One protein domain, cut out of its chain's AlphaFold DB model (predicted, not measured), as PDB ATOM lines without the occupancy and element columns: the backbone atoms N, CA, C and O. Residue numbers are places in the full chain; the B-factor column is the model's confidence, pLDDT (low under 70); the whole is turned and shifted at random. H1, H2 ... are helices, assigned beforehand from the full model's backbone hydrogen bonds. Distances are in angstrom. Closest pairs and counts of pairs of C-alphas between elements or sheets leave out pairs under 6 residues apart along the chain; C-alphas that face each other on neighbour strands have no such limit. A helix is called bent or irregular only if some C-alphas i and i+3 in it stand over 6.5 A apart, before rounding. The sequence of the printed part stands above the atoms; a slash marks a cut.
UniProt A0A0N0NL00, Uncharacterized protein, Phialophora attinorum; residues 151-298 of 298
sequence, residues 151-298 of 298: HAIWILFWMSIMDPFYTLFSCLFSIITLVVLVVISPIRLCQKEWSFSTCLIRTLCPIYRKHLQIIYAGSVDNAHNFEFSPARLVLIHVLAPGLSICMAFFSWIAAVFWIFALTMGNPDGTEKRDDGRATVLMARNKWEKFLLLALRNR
ATOM      1  N   HIS A 151     -17.725  40.932  14.942       82.38
ATOM      2  CA  HIS A 151     -18.315  40.838  13.602       82.38
ATOM      3  C   HIS A 151     -17.368  41.239  12.471       82.38
ATOM      4  O   HIS A 151     -17.574  40.817  11.337       82.38
ATOM      5  N   ALA A 152     -16.295  41.992  12.735       87.12
ATOM      6  CA  ALA A 152     -15.411  42.478  11.672       87.12
ATOM      7  C   ALA A 152     -14.716  41.336  10.908       87.12
ATOM      8  O   ALA A 152     -14.651  41.362   9.681       87.12
ATOM      9  N   ILE A 153     -14.254  40.296  11.607       87.25
ATOM     10  CA  ILE A 153     -13.637  39.119  10.971       87.25
ATOM     11  C   ILE A 153     -14.673  38.357  10.139       87.25
ATOM     12  O   ILE A 153     -14.382  37.940   9.017       87.25
ATOM     13  N   TRP A 154     -15.894  38.214  10.661       89.31
ATOM     14  CA  TRP A 154     -16.993  37.592   9.931       89.31
ATOM     15  C   TRP A 154     -17.339  38.371   8.658       89.31
ATOM     16  O   TRP A 154     -17.407  37.788   7.579       89.31
ATOM     17  N   ILE A 155     -17.496  39.691   8.766       89.12
ATOM     18  CA  ILE A 155     -17.775  40.587   7.641       89.12
ATOM     19  C   ILE A 155     -16.654  40.495   6.603       89.12
ATOM     20  O   ILE A 155     -16.937  40.397   5.412       89.12
ATOM     21  N   LEU A 156     -15.391  40.477   7.032       89.50
ATOM     22  CA  LEU A 156     -14.239  40.335   6.144       89.50
ATOM     23  C   LEU A 156     -14.270  39.007   5.380       89.50
ATOM     24  O   LEU A 156     -14.159  39.000   4.155       89.50
ATOM     25  N   PHE A 157     -14.453  37.893   6.093       90.06
ATOM     26  CA  PHE A 157     -14.570  36.566   5.490       90.06
ATOM     27  C   PHE A 157     -15.730  36.511   4.491       90.06
ATOM     28  O   PHE A 157     -15.588  36.020   3.366       90.06
ATOM     29  N   TRP A 158     -16.870  37.073   4.886       89.56
ATOM     30  CA  TRP A 158     -18.069  37.086   4.074       89.56
ATOM     31  C   TRP A 158     -17.888  37.917   2.796       89.56
ATOM     32  O   TRP A 158     -18.119  37.404   1.705       89.56
ATOM     33  N   MET A 159     -17.382  39.149   2.906       87.25
ATOM     34  CA  MET A 159     -17.099  40.049   1.776       87.25
ATOM     35  C   MET A 159     -15.989  39.527   0.854       87.25
ATOM     36  O   MET A 159     -15.937  39.887  -0.318       87.25
ATOM     37  N   SER A 160     -15.073  38.712   1.375       88.94
ATOM     38  CA  SER A 160     -13.955  38.146   0.617       88.94
ATOM     39  C   SER A 160     -14.376  36.979  -0.269       88.94
ATOM     40  O   SER A 160     -13.999  36.924  -1.439       88.94
ATOM     41  N   ILE A 161     -15.150  36.043   0.280       87.81
ATOM     42  CA  ILE A 161     -15.407  34.770  -0.400       87.81
ATOM     43  C   ILE A 161     -16.887  34.598  -0.707       87.81
ATOM     44  O   ILE A 161     -17.225  34.184  -1.807       87.81
ATOM     45  N   MET A 162     -17.781  34.902   0.233       87.88
ATOM     46  CA  MET A 162     -19.198  34.541   0.121       87.88
ATOM     47  C   MET A 162     -20.035  35.562  -0.656       87.88
ATOM     48  O   MET A 162     -20.932  35.152  -1.396       87.88
ATOM     49  N   ASP A 163     -19.741  36.860  -0.546       90.00
ATOM     50  CA  ASP A 163     -20.491  37.932  -1.219       90.00
ATOM     51  C   ASP A 163     -20.508  37.790  -2.756       90.00
ATOM     52  O   ASP A 163     -21.598  37.878  -3.332       90.00
ATOM     53  N   PRO A 164     -19.393  37.462  -3.451       91.12
ATOM     54  CA  PRO A 164     -19.418  37.294  -4.908       91.12
ATOM     55  C   PRO A 164     -20.340  36.163  -5.367       91.12
ATOM     56  O   PRO A 164     -21.055  36.297  -6.360       91.12
ATOM     57  N   PHE A 165     -20.377  35.053  -4.625       92.12
ATOM     58  CA  PHE A 165     -21.286  33.950  -4.938       92.12
ATOM     59  C   PHE A 165     -22.730  34.310  -4.608       92.12
ATOM     60  O   PHE A 165     -23.620  34.067  -5.421       92.12
ATOM     61  N   TYR A 166     -22.971  34.912  -3.441       91.94
ATOM     62  CA  TYR A 166     -24.310  35.313  -3.024       91.94
ATOM     63  C   TYR A 166     -24.930  36.298  -4.022       91.94
ATOM     64  O   TYR A 166     -26.061  36.102  -4.473       91.94
ATOM     65  N   THR A 167     -24.177  37.322  -4.424       92.44
ATOM     66  CA  THR A 167     -24.624  38.317  -5.406       92.44
ATOM     67  C   THR A 167     -24.835  37.706  -6.786       92.44
ATOM     68  O   THR A 167     -25.828  38.036  -7.435       92.44
ATOM     69  N   LEU A 168     -23.992  36.761  -7.216       91.81
ATOM     70  CA  LEU A 168     -24.190  36.015  -8.461       91.81
ATOM     71  C   LEU A 168     -25.488  35.194  -8.439       91.81
ATOM     72  O   LEU A 168     -26.290  35.294  -9.369       91.81
ATOM     73  N   PHE A 169     -25.731  34.418  -7.379       93.12
ATOM     74  CA  PHE A 169     -26.967  33.642  -7.235       93.12
ATOM     75  C   PHE A 169     -28.198  34.543  -7.165       93.12
ATOM     76  O   PHE A 169     -29.209  34.255  -7.805       93.12
ATOM     77  N   SER A 170     -28.102  35.655  -6.441       90.81
ATOM     78  CA  SER A 170     -29.166  36.652  -6.342       90.81
ATOM     79  C   SER A 170     -29.472  37.304  -7.700       90.81
ATOM     80  O   SER A 170     -30.635  37.454  -8.079       90.81
ATOM     81  N   CYS A 171     -28.439  37.610  -8.494       93.12
ATOM     82  CA  CYS A 171     -28.576  38.114  -9.862       93.12
ATOM     83  C   CYS A 171     -29.276  37.097 -10.773       93.12
ATOM     84  O   CYS A 171     -30.274  37.427 -11.418       93.12
ATOM     85  N   LEU A 172     -28.817  35.840 -10.774       92.56
ATOM     86  CA  LEU A 172     -29.443  34.759 -11.540       92.56
ATOM     87  C   LEU A 172     -30.907  34.559 -11.135       92.56
ATOM     88  O   LEU A 172     -31.779  34.473 -11.999       92.56
ATOM     89  N   PHE A 173     -31.196  34.553  -9.833       92.81
ATOM     90  CA  PHE A 173     -32.557  34.455  -9.315       92.81
ATOM     91  C   PHE A 173     -33.437  35.627  -9.772       92.81
ATOM     92  O   PHE A 173     -34.587  35.419 -10.167       92.81
ATOM     93  N   SER A 174     -32.905  36.851  -9.769       91.88
ATOM     94  CA  SER A 174     -33.600  38.041 -10.272       91.88
ATOM     95  C   SER A 174     -33.907  37.925 -11.769       91.88
ATOM     96  O   SER A 174     -35.036  38.190 -12.184       91.88
ATOM     97  N   ILE A 175     -32.947  37.465 -12.581       91.31
ATOM     98  CA  ILE A 175     -33.141  37.240 -14.023       91.31
ATOM     99  C   ILE A 175     -34.215  36.172 -14.259       91.31
ATOM    100  O   ILE A 175     -35.145  36.405 -15.028       91.31
ATOM    101  N   ILE A 176     -34.135  35.031 -13.569       92.25
ATOM    102  CA  ILE A 176     -35.132  33.956 -13.672       92.25
ATOM    103  C   ILE A 176     -36.514  34.470 -13.260       92.25
ATOM    104  O   ILE A 176     -37.486  34.243 -13.974       92.25
ATOM    105  N   THR A 177     -36.609  35.207 -12.151       90.69
ATOM    106  CA  THR A 177     -37.864  35.815 -11.688       90.69
ATOM    107  C   THR A 177     -38.441  36.753 -12.743       90.69
ATOM    108  O   THR A 177     -39.635  36.689 -13.029       90.69
ATOM    109  N   LEU A 178     -37.609  37.590 -13.367       90.94
ATOM    110  CA  LEU A 178     -38.033  38.487 -14.439       90.94
ATOM    111  C   LEU A 178     -38.558  37.692 -15.639       90.94
ATOM    112  O   LEU A 178     -39.659  37.971 -16.106       90.94
ATOM    113  N   VAL A 179     -37.828  36.671 -16.096       91.00
ATOM    114  CA  VAL A 179     -38.248  35.807 -17.213       91.00
ATOM    115  C   VAL A 179     -39.575  35.116 -16.903       91.00
ATOM    116  O   VAL A 179     -40.498  35.177 -17.711       91.00
ATOM    117  N   VAL A 180     -39.710  34.515 -15.719       91.06
ATOM    118  CA  VAL A 180     -40.945  33.851 -15.278       91.06
ATOM    119  C   VAL A 180     -42.108  34.839 -15.249       91.06
ATOM    120  O   VAL A 180     -43.179  34.537 -15.772       91.06
ATOM    121  N   LEU A 181     -41.915  36.040 -14.702       89.56
ATOM    122  CA  LEU A 181     -42.963  37.059 -14.670       89.56
ATOM    123  C   LEU A 181     -43.332  37.569 -16.069       89.56
ATOM    124  O   LEU A 181     -44.508  37.829 -16.311       89.56
ATOM    125  N   VAL A 182     -42.373  37.677 -16.993       89.62
ATOM    126  CA  VAL A 182     -42.624  38.052 -18.395       89.62
ATOM    127  C   VAL A 182     -43.397  36.955 -19.130       89.62
ATOM    128  O   VAL A 182     -44.375  37.261 -19.803       89.62
ATOM    129  N   VAL A 183     -43.033  35.682 -18.960       89.81
ATOM    130  CA  VAL A 183     -43.733  34.536 -19.578       89.81
ATOM    131  C   VAL A 183     -45.151  34.380 -19.027       89.81
ATOM    132  O   VAL A 183     -46.081  34.047 -19.759       89.81
ATOM    133  N   ILE A 184     -45.337  34.649 -17.737       87.81
ATOM    134  CA  ILE A 184     -46.641  34.593 -17.075       87.81
ATOM    135  C   ILE A 184     -47.479  35.853 -17.362       87.81
ATOM    136  O   ILE A 184     -48.706  35.806 -17.264       87.81
ATOM    137  N   SER A 185     -46.848  36.964 -17.754       81.94
ATOM    138  CA  SER A 185     -47.510  38.232 -18.078       81.94
ATOM    139  C   SER A 185     -48.692  38.074 -19.049       81.94
ATOM    140  O   SER A 185     -49.800  38.435 -18.647       81.94
ATOM    141  N   PRO A 186     -48.558  37.467 -20.250       80.62
ATOM    142  CA  PRO A 186     -49.674  37.332 -21.193       80.62
ATOM    143  C   PRO A 186     -50.837  36.499 -20.643       80.62
ATOM    144  O   PRO A 186     -51.991  36.801 -20.923       80.62
ATOM    145  N   ILE A 187     -50.553  35.497 -19.805       76.81
ATOM    146  CA  ILE A 187     -51.575  34.657 -19.156       76.81
ATOM    147  C   ILE A 187     -52.342  35.463 -18.091       76.81
ATOM    148  O   ILE A 187     -53.489  35.159 -17.766       76.81
ATOM    149  N   ARG A 188     -51.722  36.515 -17.543       69.69
ATOM    150  CA  ARG A 188     -52.253  37.325 -16.439       69.69
ATOM    151  C   ARG A 188     -52.748  38.712 -16.840       69.69
ATOM    152  O   ARG A 188     -53.357  39.371 -16.004       69.69
ATOM    153  N   LEU A 189     -52.594  39.127 -18.100       62.62
ATOM    154  CA  LEU A 189     -53.168  40.374 -18.632       62.62
ATOM    155  C   LEU A 189     -54.711  40.413 -18.570       62.62
ATOM    156  O   LEU A 189     -55.301  41.483 -18.695       62.62
ATOM    157  N   CYS A 190     -55.374  39.277 -18.335       62.38
ATOM    158  CA  CYS A 190     -56.822  39.200 -18.115       62.38
ATOM    159  C   CYS A 190     -57.252  39.447 -16.651       62.38
ATOM    160  O   CYS A 190     -58.448  39.482 -16.370       62.38
ATOM    161  N   GLN A 191     -56.312  39.607 -15.711       70.06
ATOM    162  CA  GLN A 191     -56.584  39.836 -14.286       70.06
ATOM    163  C   GLN A 191     -56.314  41.310 -13.940       70.06
ATOM    164  O   GLN A 191     -55.168  41.748 -13.873       70.06
ATOM    165  N   LYS A 192     -57.378  42.086 -13.708       64.69
ATOM    166  CA  LYS A 192     -57.349  43.558 -13.570       64.69
ATOM    167  C   LYS A 192     -56.584  44.093 -12.343       64.69
ATOM    168  O   LYS A 192     -56.283  45.280 -12.298       64.69
ATOM    169  N   GLU A 193     -56.249  43.247 -11.369       73.19
ATOM    170  CA  GLU A 193     -55.683  43.669 -10.071       73.19
ATOM    171  C   GLU A 193     -54.194  43.328  -9.877       73.19
ATOM    172  O   GLU A 193     -53.617  43.615  -8.828       73.19
ATOM    173  N   TRP A 194     -53.537  42.723 -10.869       73.31
ATOM    174  CA  TRP A 194     -52.147  42.288 -10.722       73.31
ATOM    175  C   TRP A 194     -51.138  43.353 -11.157       73.31
ATOM    176  O   TRP A 194     -51.075  43.748 -12.318       73.31
ATOM    177  N   SER A 195     -50.271  43.748 -10.224       81.69
ATOM    178  CA  SER A 195     -49.114  44.604 -10.497       81.69
ATOM    179  C   SER A 195     -47.835  43.766 -10.575       81.69
ATOM    180  O   SER A 195     -47.394  43.188  -9.576       81.69
ATOM    181  N   PHE A 196     -47.222  43.719 -11.765       83.56
ATOM    182  CA  PHE A 196     -45.925  43.072 -12.030       83.56
ATOM    183  C   PHE A 196     -44.860  43.509 -11.014       83.56
ATOM    184  O   PHE A 196     -44.196  42.685 -10.384       83.56
ATOM    185  N   SER A 197     -44.787  44.819 -10.788       85.12
ATOM    186  CA  SER A 197     -43.885  45.476  -9.846       85.12
ATOM    187  C   SER A 197     -44.038  44.960  -8.418       85.12
ATOM    188  O   SER A 197     -43.049  44.711  -7.734       85.12
ATOM    189  N   THR A 198     -45.275  44.761  -7.960       85.56
ATOM    190  CA  THR A 198     -45.547  44.305  -6.594       85.56
ATOM    191  C   THR A 198     -45.157  42.841  -6.398       85.56
ATOM    192  O   THR A 198     -44.658  42.481  -5.333       85.56
ATOM    193  N   CYS A 199     -45.350  41.996  -7.414       87.62
ATOM    194  CA  CYS A 199     -44.901  40.606  -7.358       87.62
ATOM    195  C   CYS A 199     -43.373  40.523  -7.307       87.62
ATOM    196  O   CYS A 199     -42.842  39.820  -6.452       87.62
ATOM    197  N   LEU A 200     -42.690  41.305  -8.150       87.69
ATOM    198  CA  LEU A 200     -41.232  41.378  -8.191       87.69
ATOM    199  C   LEU A 200     -40.641  41.884  -6.866       87.69
ATOM    200  O   LEU A 200     -39.688  41.308  -6.351       87.69
ATOM    201  N   ILE A 201     -41.227  42.925  -6.267       89.12
ATOM    202  CA  ILE A 201     -40.787  43.401  -4.948       89.12
ATOM    203  C   ILE A 201     -40.991  42.308  -3.894       89.12
ATOM    204  O   ILE A 201     -40.085  42.056  -3.108       89.12
ATOM    205  N   ARG A 202     -42.150  41.636  -3.865       88.12
ATOM    206  CA  ARG A 202     -42.425  40.594  -2.861       88.12
ATOM    207  C   ARG A 202     -41.457  39.416  -2.937       88.12
ATOM    208  O   ARG A 202     -41.160  38.838  -1.896       88.12
ATOM    209  N   THR A 203     -40.973  39.066  -4.125       89.19
ATOM    210  CA  THR A 203     -40.026  37.960  -4.301       89.19
ATOM    211  C   THR A 203     -38.584  38.365  -4.007       89.19
ATOM    212  O   THR A 203     -37.876  37.606  -3.351       89.19
ATOM    213  N   LEU A 204     -38.139  39.553  -4.430       88.25
ATOM    214  CA  LEU A 204     -36.744  39.991  -4.252       88.25
ATOM    215  C   LEU A 204     -36.471  40.640  -2.884       88.25
ATOM    216  O   LEU A 204     -35.362  40.534  -2.363       88.25
ATOM    217  N   CYS A 205     -37.461  41.291  -2.269       87.12
ATOM    218  CA  CYS A 205     -37.316  41.945  -0.964       87.12
ATOM    219  C   CYS A 205     -36.768  41.031   0.153       87.12
ATOM    220  O   CYS A 205     -35.841  41.459   0.844       87.12
ATOM    221  N   PRO A 206     -37.248  39.783   0.354       88.25
ATOM    222  CA  PRO A 206     -36.684  38.916   1.391       88.25
ATOM    223  C   PRO A 206     -35.204  38.586   1.147       88.25
ATOM    224  O   PRO A 206     -34.436  38.548   2.104       88.25
ATOM    225  N   ILE A 207     -34.788  38.407  -0.110       89.00
ATOM    226  CA  ILE A 207     -33.389  38.124  -0.476       89.00
ATOM    227  C   ILE A 207     -32.508  39.337  -0.179       89.00
ATOM    228  O   ILE A 207     -31.447  39.209   0.431       89.00
ATOM    229  N   TYR A 208     -32.980  40.527  -0.547       87.19
ATOM    230  CA  TYR A 208     -32.296  41.780  -0.255       87.19
ATOM    231  C   TYR A 208     -32.154  42.020   1.258       87.19
ATOM    232  O   TYR A 208     -31.068  42.329   1.744       87.19
ATOM    233  N   ARG A 209     -33.224  41.807   2.038       86.38
ATOM    234  CA  ARG A 209     -33.178  41.927   3.507       86.38
ATOM    235  C   ARG A 209     -32.215  40.926   4.137       86.38
ATOM    236  O   ARG A 209     -31.499  41.281   5.066       86.38
ATOM    237  N   LYS A 210     -32.174  39.692   3.628       88.31
ATOM    238  CA  LYS A 210     -31.216  38.684   4.096       88.31
ATOM    239  C   LYS A 210     -29.777  39.086   3.798       88.31
ATOM    240  O   LYS A 210     -28.930  38.908   4.662       88.31
ATOM    241  N   HIS A 211     -29.517  39.695   2.643       87.56
ATOM    242  CA  HIS A 211     -28.197  40.240   2.311       87.56
ATOM    243  C   HIS A 211     -27.756  41.294   3.330       87.56
ATOM    244  O   HIS A 211     -26.664  41.179   3.876       87.56
ATOM    245  N   LEU A 212     -28.631  42.257   3.645       85.62
ATOM    246  CA  LEU A 212     -28.365  43.292   4.652       85.62
ATOM    247  C   LEU A 212     -28.110  42.703   6.049       85.62
ATOM    248  O   LEU A 212     -27.176  43.118   6.727       85.62
ATOM    249  N   GLN A 213     -28.896  41.701   6.457       85.94
ATOM    250  CA  GLN A 213     -28.710  41.010   7.739       85.94
ATOM    251  C   GLN A 213     -27.350  40.319   7.835       85.94
ATOM    252  O   GLN A 213     -26.698  40.388   8.870       85.94
ATOM    253  N   ILE A 214     -26.904  39.660   6.765       85.69
ATOM    254  CA  ILE A 214     -25.653  38.895   6.784       85.69
ATOM    255  C   ILE A 214     -24.422  39.811   6.866       85.69
ATOM    256  O   ILE A 214     -23.435  39.447   7.503       85.69
ATOM    257  N   ILE A 215     -24.489  41.008   6.274       83.00
ATOM    258  CA  ILE A 215     -23.443  42.040   6.413       83.00
ATOM    259  C   ILE A 215     -23.578  42.855   7.708       83.00
ATOM    260  O   ILE A 215     -22.908  43.879   7.867       83.00
ATOM    261  N   TYR A 216     -24.461  42.419   8.611       81.44
ATOM    262  CA  TYR A 216     -24.782  43.074   9.872       81.44
ATOM    263  C   TYR A 216     -25.249  44.525   9.725       81.44
ATOM    264  O   TYR A 216     -25.132  45.257  10.686       81.44
ATOM    265  N   ALA A 217     -25.730  44.977   8.559       81.06
ATOM    266  CA  ALA A 217     -26.007  46.392   8.263       81.06
ATOM    267  C   ALA A 217     -26.876  47.086   9.331       81.06
ATOM    268  O   ALA A 217     -27.938  46.576   9.680       81.06
ATOM    269  N   GLY A 218     -26.483  48.288   9.771       74.94
ATOM    270  CA  GLY A 218     -27.257  49.058  10.761       74.94
ATOM    271  C   GLY A 218     -28.623  49.505  10.223       74.94
ATOM    272  O   GLY A 218     -29.580  49.718  10.957       74.94
ATOM    273  N   SER A 219     -28.773  49.571   8.898       77.00
ATOM    274  CA  SER A 219     -30.063  49.836   8.258       77.00
ATOM    275  C   SER A 219     -31.078  48.688   8.364       77.00
ATOM    276  O   SER A 219     -32.238  48.882   7.993       77.00
ATOM    277  N   VAL A 220     -30.697  47.510   8.877       78.38
ATOM    278  CA  VAL A 220     -31.614  46.371   9.062       78.38
ATOM    279  C   VAL A 220     -32.766  46.720  10.004       78.38
ATOM    280  O   VAL A 220     -33.899  46.334   9.713       78.38
ATOM    281  N   ASP A 221     -32.522  47.496  11.059       74.75
ATOM    282  CA  ASP A 221     -33.559  47.854  12.038       74.75
ATOM    283  C   ASP A 221     -34.659  48.722  11.417       74.75
ATOM    284  O   ASP A 221     -35.847  48.595  11.718       74.75
ATOM    285  N   ASN A 222     -34.285  49.523  10.421       76.56
ATOM    286  CA  ASN A 222     -35.201  50.362   9.657       76.56
ATOM    287  C   ASN A 222     -35.816  49.646   8.439       76.56
ATOM    288  O   ASN A 222     -36.607  50.242   7.700       76.56
ATOM    289  N   ALA A 223     -35.523  48.357   8.225       73.31
ATOM    290  CA  ALA A 223     -35.897  47.647   7.001       73.31
ATOM    291  C   ALA A 223     -37.406  47.452   6.795       73.31
ATOM    292  O   ALA A 223     -37.853  47.113   5.687       73.31
ATOM    293  N   HIS A 224     -38.207  47.659   7.840       73.44
ATOM    294  CA  HIS A 224     -39.665  47.632   7.767       73.44
ATOM    295  C   HIS A 224     -40.252  48.849   7.040       73.44
ATOM    296  O   HIS A 224     -41.275  48.700   6.376       73.44
ATOM    297  N   ASN A 225     -39.571  49.998   7.076       79.00
ATOM    298  CA  ASN A 225     -40.024  51.252   6.461       79.00
ATOM    299  C   ASN A 225     -39.542  51.436   5.011       79.00
ATOM    300  O   ASN A 225     -39.781  52.466   4.387       79.00
ATOM    301  N   PHE A 226     -38.849  50.442   4.454       81.50
ATOM    302  CA  PHE A 226     -38.257  50.540   3.126       81.50
ATOM    303  C   PHE A 226     -39.298  50.520   2.007       81.50
ATOM    304  O   PHE A 226     -39.943  49.504   1.732       81.50
ATOM    305  N   GLU A 227     -39.384  51.633   1.283       84.31
ATOM    306  CA  GLU A 227     -40.101  51.707   0.018       84.31
ATOM    307  C   GLU A 227     -39.191  51.304  -1.145       84.31
ATOM    308  O   GLU A 227     -38.291  52.045  -1.550       84.31
ATOM    309  N   PHE A 228     -39.441  50.135  -1.731       84.00
ATOM    310  CA  PHE A 228     -38.639  49.628  -2.843       84.00
ATOM    311  C   PHE A 228     -39.147  50.119  -4.199       84.00
ATOM    312  O   PHE A 228     -40.334  50.017  -4.516       84.00
ATOM    313  N   SER A 229     -38.224  50.581  -5.049       87.62
ATOM    314  CA  SER A 229     -38.493  50.761  -6.477       87.62
ATOM    315  C   SER A 229     -38.112  49.475  -7.228       87.62
ATOM    316  O   SER A 229     -36.946  49.082  -7.164       87.62
ATOM    317  N   PRO A 230     -39.030  48.824  -7.976       86.38
ATOM    318  CA  PRO A 230     -38.743  47.558  -8.661       86.38
ATOM    319  C   PRO A 230     -37.560  47.671  -9.628       86.38
ATOM    320  O   PRO A 230     -36.707  46.792  -9.675       86.38
ATOM    321  N   ALA A 231     -37.483  48.781 -10.370       86.81
ATOM    322  CA  ALA A 231     -36.419  49.012 -11.341       86.81
ATOM    323  C   ALA A 231     -35.047  49.167 -10.667       86.81
ATOM    324  O   ALA A 231     -34.071  48.579 -11.125       86.81
ATOM    325  N   ARG A 232     -34.974  49.914  -9.553       87.88
ATOM    326  CA  ARG A 232     -33.724  50.084  -8.792       87.88
ATOM    327  C   ARG A 232     -33.291  48.779  -8.129       87.88
ATOM    328  O   ARG A 232     -32.109  48.456  -8.143       87.88
ATOM    329  N   LEU A 233     -34.248  48.010  -7.609       89.50
ATOM    330  CA  LEU A 233     -33.988  46.713  -6.991       89.50
ATOM    331  C   LEU A 233     -33.353  45.739  -7.993       89.50
ATOM    332  O   LEU A 233     -32.312  45.160  -7.690       89.50
ATOM    333  N   VAL A 234     -33.921  45.616  -9.198       88.81
ATOM    334  CA  VAL A 234     -33.343  44.784 -10.270       88.81
ATOM    335  C   VAL A 234     -31.978  45.312 -10.697       88.81
ATOM    336  O   VAL A 234     -31.039  44.529 -10.811       88.81
ATOM    337  N   LEU A 235     -31.840  46.629 -10.893       89.50
ATOM    338  CA  LEU A 235     -30.571  47.247 -11.282       89.50
ATOM    339  C   LEU A 235     -29.445  46.883 -10.308       89.50
ATOM    340  O   LEU A 235     -28.355  46.518 -10.736       89.50
ATOM    341  N   ILE A 236     -29.715  46.926  -9.005       91.38
ATOM    342  CA  ILE A 236     -28.719  46.582  -7.987       91.38
ATOM    343  C   ILE A 236     -28.398  45.101  -7.990       91.38
ATOM    344  O   ILE A 236     -27.227  44.762  -7.905       91.38
ATOM    345  N   HIS A 237     -29.381  44.221  -8.175       89.44
ATOM    346  CA  HIS A 237     -29.107  42.788  -8.310       89.44
ATOM    347  C   HIS A 237     -28.240  42.483  -9.543       89.44
ATOM    348  O   HIS A 237     -27.422  41.573  -9.494       89.44
ATOM    349  N   VAL A 238     -28.371  43.262 -10.623       89.62
ATOM    350  CA  VAL A 238     -27.552  43.120 -11.840       89.62
ATOM    351  C   VAL A 238     -26.145  43.700 -11.665       89.62
ATOM    352  O   VAL A 238     -25.183  43.119 -12.162       89.62
ATOM    353  N   LEU A 239     -26.003  44.826 -10.961       89.88
ATOM    354  CA  LEU A 239     -24.710  45.485 -10.737       89.88
ATOM    355  C   LEU A 239     -23.905  44.868  -9.580       89.88
ATOM    356  O   LEU A 239     -22.674  44.947  -9.584       89.88
ATOM    357  N   ALA A 240     -24.573  44.246  -8.605       90.75
ATOM    358  CA  ALA A 240     -23.948  43.701  -7.403       90.75
ATOM    359  C   ALA A 240     -22.855  42.651  -7.682       90.75
ATOM    360  O   ALA A 240     -21.800  42.790  -7.076       90.75
ATOM    361  N   PRO A 241     -23.003  41.672  -8.601       90.25
ATOM    362  CA  PRO A 241     -21.946  40.694  -8.878       90.25
ATOM    363  C   PRO A 241     -20.633  41.337  -9.329       90.25
ATOM    364  O   PRO A 241     -19.558  40.948  -8.882       90.25
ATOM    365  N   GLY A 242     -20.713  42.355 -10.194       89.94
ATOM    366  CA  GLY A 242     -19.530  43.061 -10.681       89.94
ATOM    367  C   GLY A 242     -18.840  43.846  -9.569       89.94
ATOM    368  O   GLY A 242     -17.629  43.735  -9.386       89.94
ATOM    369  N   LEU A 243     -19.614  44.605  -8.786       90.19
ATOM    370  CA  LEU A 243     -19.061  45.391  -7.684       90.19
ATOM    371  C   LEU A 243     -18.549  44.500  -6.539       90.19
ATOM    372  O   LEU A 243     -17.542  44.834  -5.919       90.19
ATOM    373  N   SER A 244     -19.187  43.356  -6.301       92.25
ATOM    374  CA  SER A 244     -18.796  42.380  -5.283       92.25
ATOM    375  C   SER A 244     -17.412  41.786  -5.556       92.25
ATOM    376  O   SER A 244     -16.603  41.694  -4.641       92.25
ATOM    377  N   ILE A 245     -17.068  41.490  -6.815       90.50
ATOM    378  CA  ILE A 245     -15.714  41.030  -7.177       90.50
ATOM    379  C   ILE A 245     -14.661  42.093  -6.828       90.50
ATOM    380  O   ILE A 245     -13.615  41.770  -6.261       90.50
ATOM    381  N   CYS A 246     -14.940  43.368  -7.119       91.06
ATOM    382  CA  CYS A 246     -14.055  44.467  -6.733       91.06
ATOM    383  C   CYS A 246     -13.916  44.554  -5.207       91.06
ATOM    384  O   CYS A 246     -12.806  44.675  -4.694       91.06
ATOM    385  N   MET A 247     -15.029  44.458  -4.475       89.38
ATOM    386  CA  MET A 247     -15.030  44.481  -3.011       89.38
ATOM    387  C   MET A 247     -14.291  43.283  -2.406       89.38
ATOM    388  O   MET A 247     -13.564  43.462  -1.433       89.38
ATOM    389  N   ALA A 248     -14.403  42.095  -3.001       91.94
ATOM    390  CA  ALA A 248     -13.653  40.907  -2.612       91.94
ATOM    391  C   ALA A 248     -12.143  41.098  -2.808       91.94
ATOM    392  O   ALA A 248     -11.346  40.743  -1.945       91.94
ATOM    393  N   PHE A 249     -11.731  41.724  -3.911       91.75
ATOM    394  CA  PHE A 249     -10.326  42.063  -4.125       91.75
ATOM    395  C   PHE A 249      -9.810  43.064  -3.077       91.75
ATOM    396  O   PHE A 249      -8.765  42.840  -2.465       91.75
ATOM    397  N   PHE A 250     -10.562  44.138  -2.810       90.25
ATOM    398  CA  PHE A 250     -10.203  45.111  -1.773       90.25
ATOM    399  C   PHE A 250     -10.180  44.498  -0.369       90.25
ATOM    400  O   PHE A 250      -9.312  44.843   0.431       90.25
ATOM    401  N   SER A 251     -11.097  43.580  -0.068       90.31
ATOM    402  CA  SER A 251     -11.152  42.914   1.231       90.31
ATOM    403  C   SER A 251      -9.971  41.960   1.428       90.31
ATOM    404  O   SER A 251      -9.393  41.943   2.508       90.31
ATOM    405  N   TRP A 252      -9.515  41.262   0.383       93.25
ATOM    406  CA  TRP A 252      -8.265  40.490   0.421       93.25
ATOM    407  C   TRP A 252      -7.045  41.363   0.706       93.25
ATOM    408  O   TRP A 252      -6.218  41.013   1.548       93.25
ATOM    409  N   ILE A 253      -6.948  42.516   0.041       90.69
ATOM    410  CA  ILE A 253      -5.877  43.482   0.302       90.69
ATOM    411  C   ILE A 253      -5.925  43.934   1.768       90.69
ATOM    412  O   ILE A 253      -4.911  43.872   2.463       90.69
ATOM    413  N   ALA A 254      -7.105  44.322   2.259       88.44
ATOM    414  CA  ALA A 254      -7.299  44.721   3.649       88.44
ATOM    415  C   ALA A 254      -6.949  43.593   4.636       88.44
ATOM    416  O   ALA A 254      -6.309  43.858   5.648       88.44
ATOM    417  N   ALA A 255      -7.293  42.337   4.329       90.31
ATOM    418  CA  ALA A 255      -6.967  41.177   5.156       90.31
ATOM    419  C   ALA A 255      -5.454  40.977   5.293       90.31
ATOM    420  O   ALA A 255      -4.953  40.800   6.402       90.31
ATOM    421  N   VAL A 256      -4.715  41.045   4.180       90.62
ATOM    422  CA  VAL A 256      -3.250  40.913   4.188       90.62
ATOM    423  C   VAL A 256      -2.612  42.041   4.996       90.62
ATOM    424  O   VAL A 256      -1.757  41.772   5.841       90.62
ATOM    425  N   PHE A 257      -3.058  43.287   4.799       85.88
ATOM    426  CA  PHE A 257      -2.581  44.422   5.594       85.88
ATOM    427  C   PHE A 257      -2.911  44.272   7.079       85.88
ATOM    428  O   PHE A 257      -2.070  44.574   7.922       85.88
ATOM    429  N   TRP A 258      -4.095  43.762   7.416       87.69
ATOM    430  CA  TRP A 258      -4.488  43.562   8.805       87.69
ATOM    431  C   TRP A 258      -3.653  42.468   9.478       87.69
ATOM    432  O   TRP A 258      -3.152  42.684  10.577       87.69
ATOM    433  N   ILE A 259      -3.408  41.337   8.805       87.62
ATOM    434  CA  ILE A 259      -2.514  40.273   9.301       87.62
ATOM    435  C   ILE A 259      -1.091  40.809   9.504       87.62
ATOM    436  O   ILE A 259      -0.447  40.514  10.515       87.62
ATOM    437  N   PHE A 260      -0.602  41.618   8.563       84.25
ATOM    438  CA  PHE A 260       0.706  42.256   8.661       84.25
ATOM    439  C   PHE A 260       0.789  43.193   9.872       84.25
ATOM    440  O   PHE A 260       1.704  43.051  10.683       84.25
ATOM    441  N   ALA A 261      -0.196  44.078  10.051       83.75
ATOM    442  CA  ALA A 261      -0.287  44.976  11.202       83.75
ATOM    443  C   ALA A 261      -0.405  44.208  12.531       83.75
ATOM    444  O   ALA A 261       0.195  44.594  13.533       83.75
ATOM    445  N   LEU A 262      -1.114  43.072  12.544       82.56
ATOM    446  CA  LEU A 262      -1.212  42.201  13.719       82.56
ATOM    447  C   LEU A 262       0.126  41.556  14.094       82.56
ATOM    448  O   LEU A 262       0.369  41.371  15.289       82.56
ATOM    449  N   THR A 263       0.955  41.217  13.101       85.12
ATOM    450  CA  THR A 263       2.224  40.491  13.282       85.12
ATOM    451  C   THR A 263       3.396  41.425  13.574       85.12
ATOM    452  O   THR A 263       4.177  41.151  14.479       85.12
ATOM    453  N   MET A 264       3.536  42.520  12.819       82.81
ATOM    454  CA  MET A 264       4.637  43.478  12.993       82.81
ATOM    455  C   MET A 264       4.351  44.549  14.047       82.81
ATOM    456  O   MET A 264       5.285  45.186  14.530       82.81
ATOM    457  N   GLY A 265       3.083  44.741  14.415       70.81
ATOM    458  CA  GLY A 265       2.651  45.933  15.136       70.81
ATOM    459  C   GLY A 265       2.590  47.153  14.213       70.81
ATOM    460  O   GLY A 265       3.138  47.151  13.107       70.81
ATOM    461  N   ASN A 266       1.901  48.205  14.657       68.44
ATOM    462  CA  ASN A 266       1.875  49.458  13.912       68.44
ATOM    463  C   ASN A 266       3.261  50.120  13.974       68.44
ATOM    464  O   ASN A 266       3.755  50.370  15.077       68.44
ATOM    465  N   PRO A 267       3.883  50.459  12.828       63.31
ATOM    466  CA  PRO A 267       5.175  51.148  12.819       63.31
ATOM    467  C   PRO A 267       5.088  52.563  13.414       63.31
ATOM    468  O   PRO A 267       6.110  53.128  13.790       63.31
ATOM    469  N   ASP A 268       3.874  53.116  13.513       67.50
ATOM    470  CA  ASP A 268       3.564  54.449  14.042       67.50
ATOM    471  C   ASP A 268       3.477  54.497  15.584       67.50
ATOM    472  O   ASP A 268       3.295  55.557  16.173       67.50
ATOM    473  N   GLY A 269       3.594  53.353  16.273       62.88
ATOM    474  CA  GLY A 269       3.590  53.302  17.743       62.88
ATOM    475  C   GLY A 269       2.251  53.650  18.405       62.88
ATOM    476  O   GLY A 269       2.177  53.704  19.628       62.88
ATOM    477  N   THR A 270       1.184  53.853  17.632       60.66
ATOM    478  CA  THR A 270      -0.181  54.013  18.133       60.66
ATOM    479  C   THR A 270      -0.755  52.625  18.434       60.66
ATOM    480  O   THR A 270      -1.092  51.852  17.540       60.66
ATOM    481  N   GLU A 271      -0.818  52.244  19.712       58.78
ATOM    482  CA  GLU A 271      -1.148  50.870  20.134       58.78
ATOM    483  C   GLU A 271      -2.597  50.403  19.878       58.78
ATOM    484  O   GLU A 271      -2.974  49.300  20.286       58.78
ATOM    485  N   LYS A 272      -3.420  51.174  19.158       60.44
ATOM    486  CA  LYS A 272      -4.751  50.710  18.753       60.44
ATOM    487  C   LYS A 272      -4.665  49.881  17.473       60.44
ATOM    488  O   LYS A 272      -4.613  50.408  16.369       60.44
ATOM    489  N   ARG A 273      -4.702  48.553  17.631       67.12
ATOM    490  CA  ARG A 273      -4.685  47.514  16.571       67.12
ATOM    491  C   ARG A 273      -5.978  47.464  15.728       67.12
ATOM    492  O   ARG A 273      -6.317  46.418  15.172       67.12
ATOM    493  N   ASP A 274      -6.689  48.584  15.624       75.00
ATOM    494  CA  ASP A 274      -8.051  48.670  15.090       75.00
ATOM    495  C   ASP A 274      -8.111  49.152  13.628       75.00
ATOM    496  O   ASP A 274      -9.193  49.190  13.047       75.00
ATOM    497  N   ASP A 275      -6.982  49.465  12.980       82.38
ATOM    498  CA  ASP A 275      -6.975  50.018  11.611       82.38
ATOM    499  C   ASP A 275      -7.575  49.065  10.568       82.38
ATOM    500  O   ASP A 275      -8.330  49.466   9.673       82.38
ATOM    501  N   GLY A 276      -7.285  47.769  10.703       85.06
ATOM    502  CA  GLY A 276      -7.884  46.744   9.852       85.06
ATOM    503  C   GLY A 276      -9.387  46.618  10.092       85.06
ATOM    504  O   GLY A 276     -10.161  46.593   9.135       85.06
ATOM    505  N   ARG A 277      -9.818  46.655  11.360       84.44
ATOM    506  CA  ARG A 277     -11.238  46.661  11.739       84.44
ATOM    507  C   ARG A 277     -11.955  47.864  11.129       84.44
ATOM    508  O   ARG A 277     -12.960  47.682  10.446       84.44
ATOM    509  N   ALA A 278     -11.416  49.068  11.308       86.12
ATOM    510  CA  ALA A 278     -11.978  50.298  10.756       86.12
ATOM    511  C   ALA A 278     -12.099  50.229   9.226       86.12
ATOM    512  O   ALA A 278     -13.128  50.601   8.661       86.12
ATOM    513  N   THR A 279     -11.089  49.674   8.549       88.12
ATOM    514  CA  THR A 279     -11.106  49.484   7.092       88.12
ATOM    515  C   THR A 279     -12.216  48.527   6.650       88.12
ATOM    516  O   THR A 279     -12.935  48.811   5.688       88.12
ATOM    517  N   VAL A 280     -12.405  47.412   7.361       88.56
ATOM    518  CA  VAL A 280     -13.465  46.437   7.062       88.56
ATOM    519  C   VAL A 280     -14.852  47.028   7.296       88.56
ATOM    520  O   VAL A 280     -15.727  46.899   6.438       88.56
ATOM    521  N   LEU A 281     -15.050  47.731   8.413       88.19
ATOM    522  CA  LEU A 281     -16.314  48.406   8.709       88.19
ATOM    523  C   LEU A 281     -16.606  49.517   7.694       88.19
ATOM    524  O   LEU A 281     -17.738  49.648   7.230       88.19
ATOM    525  N   MET A 282     -15.588  50.259   7.246       88.31
ATOM    526  CA  MET A 282     -15.732  51.231   6.159       88.31
ATOM    527  C   MET A 282     -16.176  50.553   4.856       88.31
ATOM    528  O   MET A 282     -17.082  51.057   4.185       88.31
ATOM    529  N   ALA A 283     -15.574  49.418   4.494       88.44
ATOM    530  CA  ALA A 283     -15.952  48.652   3.309       88.44
ATOM    531  C   ALA A 283     -17.405  48.154   3.398       88.44
ATOM    532  O   ALA A 283     -18.169  48.323   2.446       88.44
ATOM    533  N   ARG A 284     -17.819  47.637   4.562       90.06
ATOM    534  CA  ARG A 284     -19.210  47.246   4.849       90.06
ATOM    535  C   ARG A 284     -20.165  48.428   4.740       90.06
ATOM    536  O   ARG A 284     -21.167  48.322   4.048       90.06
ATOM    537  N   ASN A 285     -19.830  49.576   5.324       89.38
ATOM    538  CA  ASN A 285     -20.657  50.785   5.255       89.38
ATOM    539  C   ASN A 285     -20.782  51.319   3.820       89.38
ATOM    540  O   ASN A 285     -21.828  51.833   3.424       89.38
ATOM    541  N   LYS A 286     -19.725  51.205   3.007       89.31
ATOM    542  CA  LYS A 286     -19.772  51.538   1.573       89.31
ATOM    543  C   LYS A 286     -20.668  50.572   0.804       89.31
ATOM    544  O   LYS A 286     -21.447  51.022  -0.035       89.31
ATOM    545  N   TRP A 287     -20.577  49.283   1.108       90.44
ATOM    546  CA  TRP A 287     -21.418  48.257   0.505       90.44
ATOM    547  C   TRP A 287     -22.895  48.436   0.867       90.44
ATOM    548  O   TRP A 287     -23.753  48.462  -0.009       90.44
ATOM    549  N   GLU A 288     -23.190  48.681   2.139       90.25
ATOM    550  CA  GLU A 288     -24.527  49.009   2.622       90.25
ATOM    551  C   GLU A 288     -25.096  50.240   1.908       90.25
ATOM    552  O   GLU A 288     -26.202  50.188   1.374       90.25
ATOM    553  N   LYS A 289     -24.321  51.330   1.799       88.69
ATOM    554  CA  LYS A 289     -24.731  52.527   1.046       88.69
ATOM    555  C   LYS A 289     -25.076  52.207  -0.409       88.69
ATOM    556  O   LYS A 289     -26.026  52.781  -0.933       88.69
ATOM    557  N   PHE A 290     -24.328  51.310  -1.053       88.38
ATOM    558  CA  PHE A 290     -24.628  50.859  -2.410       88.38
ATOM    559  C   PHE A 290     -25.941  50.070  -2.472       88.38
ATOM    560  O   PHE A 290     -26.781  50.360  -3.323       88.38
ATOM    561  N   LEU A 291     -26.156  49.127  -1.553       86.56
ATOM    562  CA  LEU A 291     -27.399  48.357  -1.481       86.56
ATOM    563  C   LEU A 291     -28.613  49.273  -1.261       86.56
ATOM    564  O   LEU A 291     -29.620  49.142  -1.960       86.56
ATOM    565  N   LEU A 292     -28.491  50.270  -0.380       87.69
ATOM    566  CA  LEU A 292     -29.554  51.235  -0.073       87.69
ATOM    567  C   LEU A 292     -29.969  52.111  -1.264       87.69
ATOM    568  O   LEU A 292     -31.060  52.682  -1.236       87.69
ATOM    569  N   LEU A 293     -29.191  52.163  -2.353       85.88
ATOM    570  CA  LEU A 293     -29.633  52.792  -3.604       85.88
ATOM    571  C   LEU A 293     -30.879  52.105  -4.202       85.88
ATOM    572  O   LEU A 293     -31.520  52.669  -5.091       85.88
ATOM    573  N   ALA A 294     -31.253  50.910  -3.724       84.69
ATOM    574  CA  ALA A 294     -32.451  50.179  -4.153       84.69
ATOM    575  C   ALA A 294     -33.740  50.866  -3.702       84.69
ATOM    576  O   ALA A 294     -34.813  50.645  -4.280       84.69
ATOM    577  N   LEU A 295     -33.634  51.687  -2.662       84.88
ATOM    578  CA  LEU A 295     -34.753  52.366  -2.043       84.88
ATOM    579  C   LEU A 295     -35.222  53.537  -2.907       84.88
ATOM    580  O   LEU A 295     -34.453  54.182  -3.628       84.88
ATOM    581  N   ARG A 296     -36.532  53.780  -2.886       77.69
ATOM    582  CA  ARG A 296     -37.178  54.877  -3.611       77.69
ATOM    583  C   ARG A 296     -37.033  56.189  -2.846       77.69
ATOM    584  O   ARG A 296     -36.552  57.152  -3.438       77.69
ATOM    585  N   ASN A 297     -37.399  56.169  -1.566       61.31
ATOM    586  CA  ASN A 297     -37.248  57.264  -0.616       61.31
ATOM    587  C   ASN A 297     -36.373  56.779   0.540       61.31
ATOM    588  O   ASN A 297     -36.536  55.646   0.998       61.31
ATOM    589  N   ARG A 298     -35.425  57.625   0.932       52.59
ATOM    590  CA  ARG A 298     -34.550  57.431   2.084       52.59
ATOM    591  C   ARG A 298     -35.050  58.302   3.221       52.59
ATOM    592  O   ARG A 298     -35.507  59.422   2.900       52.59
TER     593      ARG A 298
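This is residues 151 to 298 of the 298 residues of an uncharacterized protein of Phialophora attinorum (UniProt A0A0N0NL00). A long rod is built of two helical hairpins set partly end to end, H1 with H2 toward one end and H3 with H4 toward the other, overlapping where the first arms H1a and H3a each pack on the other hairpin. The long arms H1b and H3b run opposite ways and meet by their beginnings near the middle of the rod, while H2 and H4 fold back along it; the loop of residues 267 to 272 sticks out at one end. The printed part has 148 residues with four named helices, H1 to H4 in chain order, and no named strand; the class is all helix. The whole is loose, with a radius of gyration of the C-alphas of 18.9 A and spans of 71 by 27 by 17 A.

H1, residues 151 to 188, is the longest helix; by its hydrogen bonds it was assigned as one helix, but it is bent, with C-alphas 160 and 163 6.8 A apart. Its arm H1a, residues 151 to 160, begins at C-alpha 151 (-18.315, 40.838, 13.602); H1b, residues 163 to 188, is 35.2 A long, has a kink of 26 degrees near residue 182 and is irregular, with C-alphas 183 and 186 6.8 A apart. H3, residues 230 to 264, and H2, residues 196 to 214, were likewise each assigned as one helix by hydrogen bonds and are bent: C-alphas 238 and 241 are 6.8 A apart, and C-alphas 203 and 206 are 6.7 A apart. Their arms are H3a, residues 230 to 238, H3b, residues 241 to 264 and 34.5 A long, H2a, residues 196 to 203, and H2b, residues 206 to 214. H4, residues 275 to 294, is 30.0 A long and ends at C-alpha 294 (-32.451, 50.179, -4.153).

H1b, with residues 163 to 171 alone, touches H3b at a shallow tilt of 17 degrees, opposite ways; the closest C-alphas, of Thr 167 and Pro 241, are 5.0 A apart. H1b and H2a form a helical hairpin, closest at the C-alphas of Leu 181 and Phe 196, 7.2 A. H3b and H4 form another, at 13 degrees, closest at the C-alphas of Trp 258 and Gly 276, 4.8 A. H1a touches H3b at a steep tilt of 51 degrees, the C-alphas of Ser 160 and Ala 248 being closest at 4.3 A. H3a touches H1b, closest at the C-alphas of Cys 171 and His 237, 5.0 A. H2b is close to but not clearly touching H4, with the C-alphas of Leu 212 and Glu 288 closest at 7.2 A. Every O i to N i+4 pair is within hydrogen-bond range in H1a, H2a, H2b and H3a; the counts are 20 of 22 in H1b, 19 of 20 in H3b and 14 of 16 in H4.

The C-alphas of Cys 190 and Gly 269, the two farthest apart, are 71.7 A apart. The printed part has no cut, and the link from H2 to H3, residues 215 to 229, is long. Confidence is under 70 at residues 188 to 190, 192, 266 to 273 and 297 to 298.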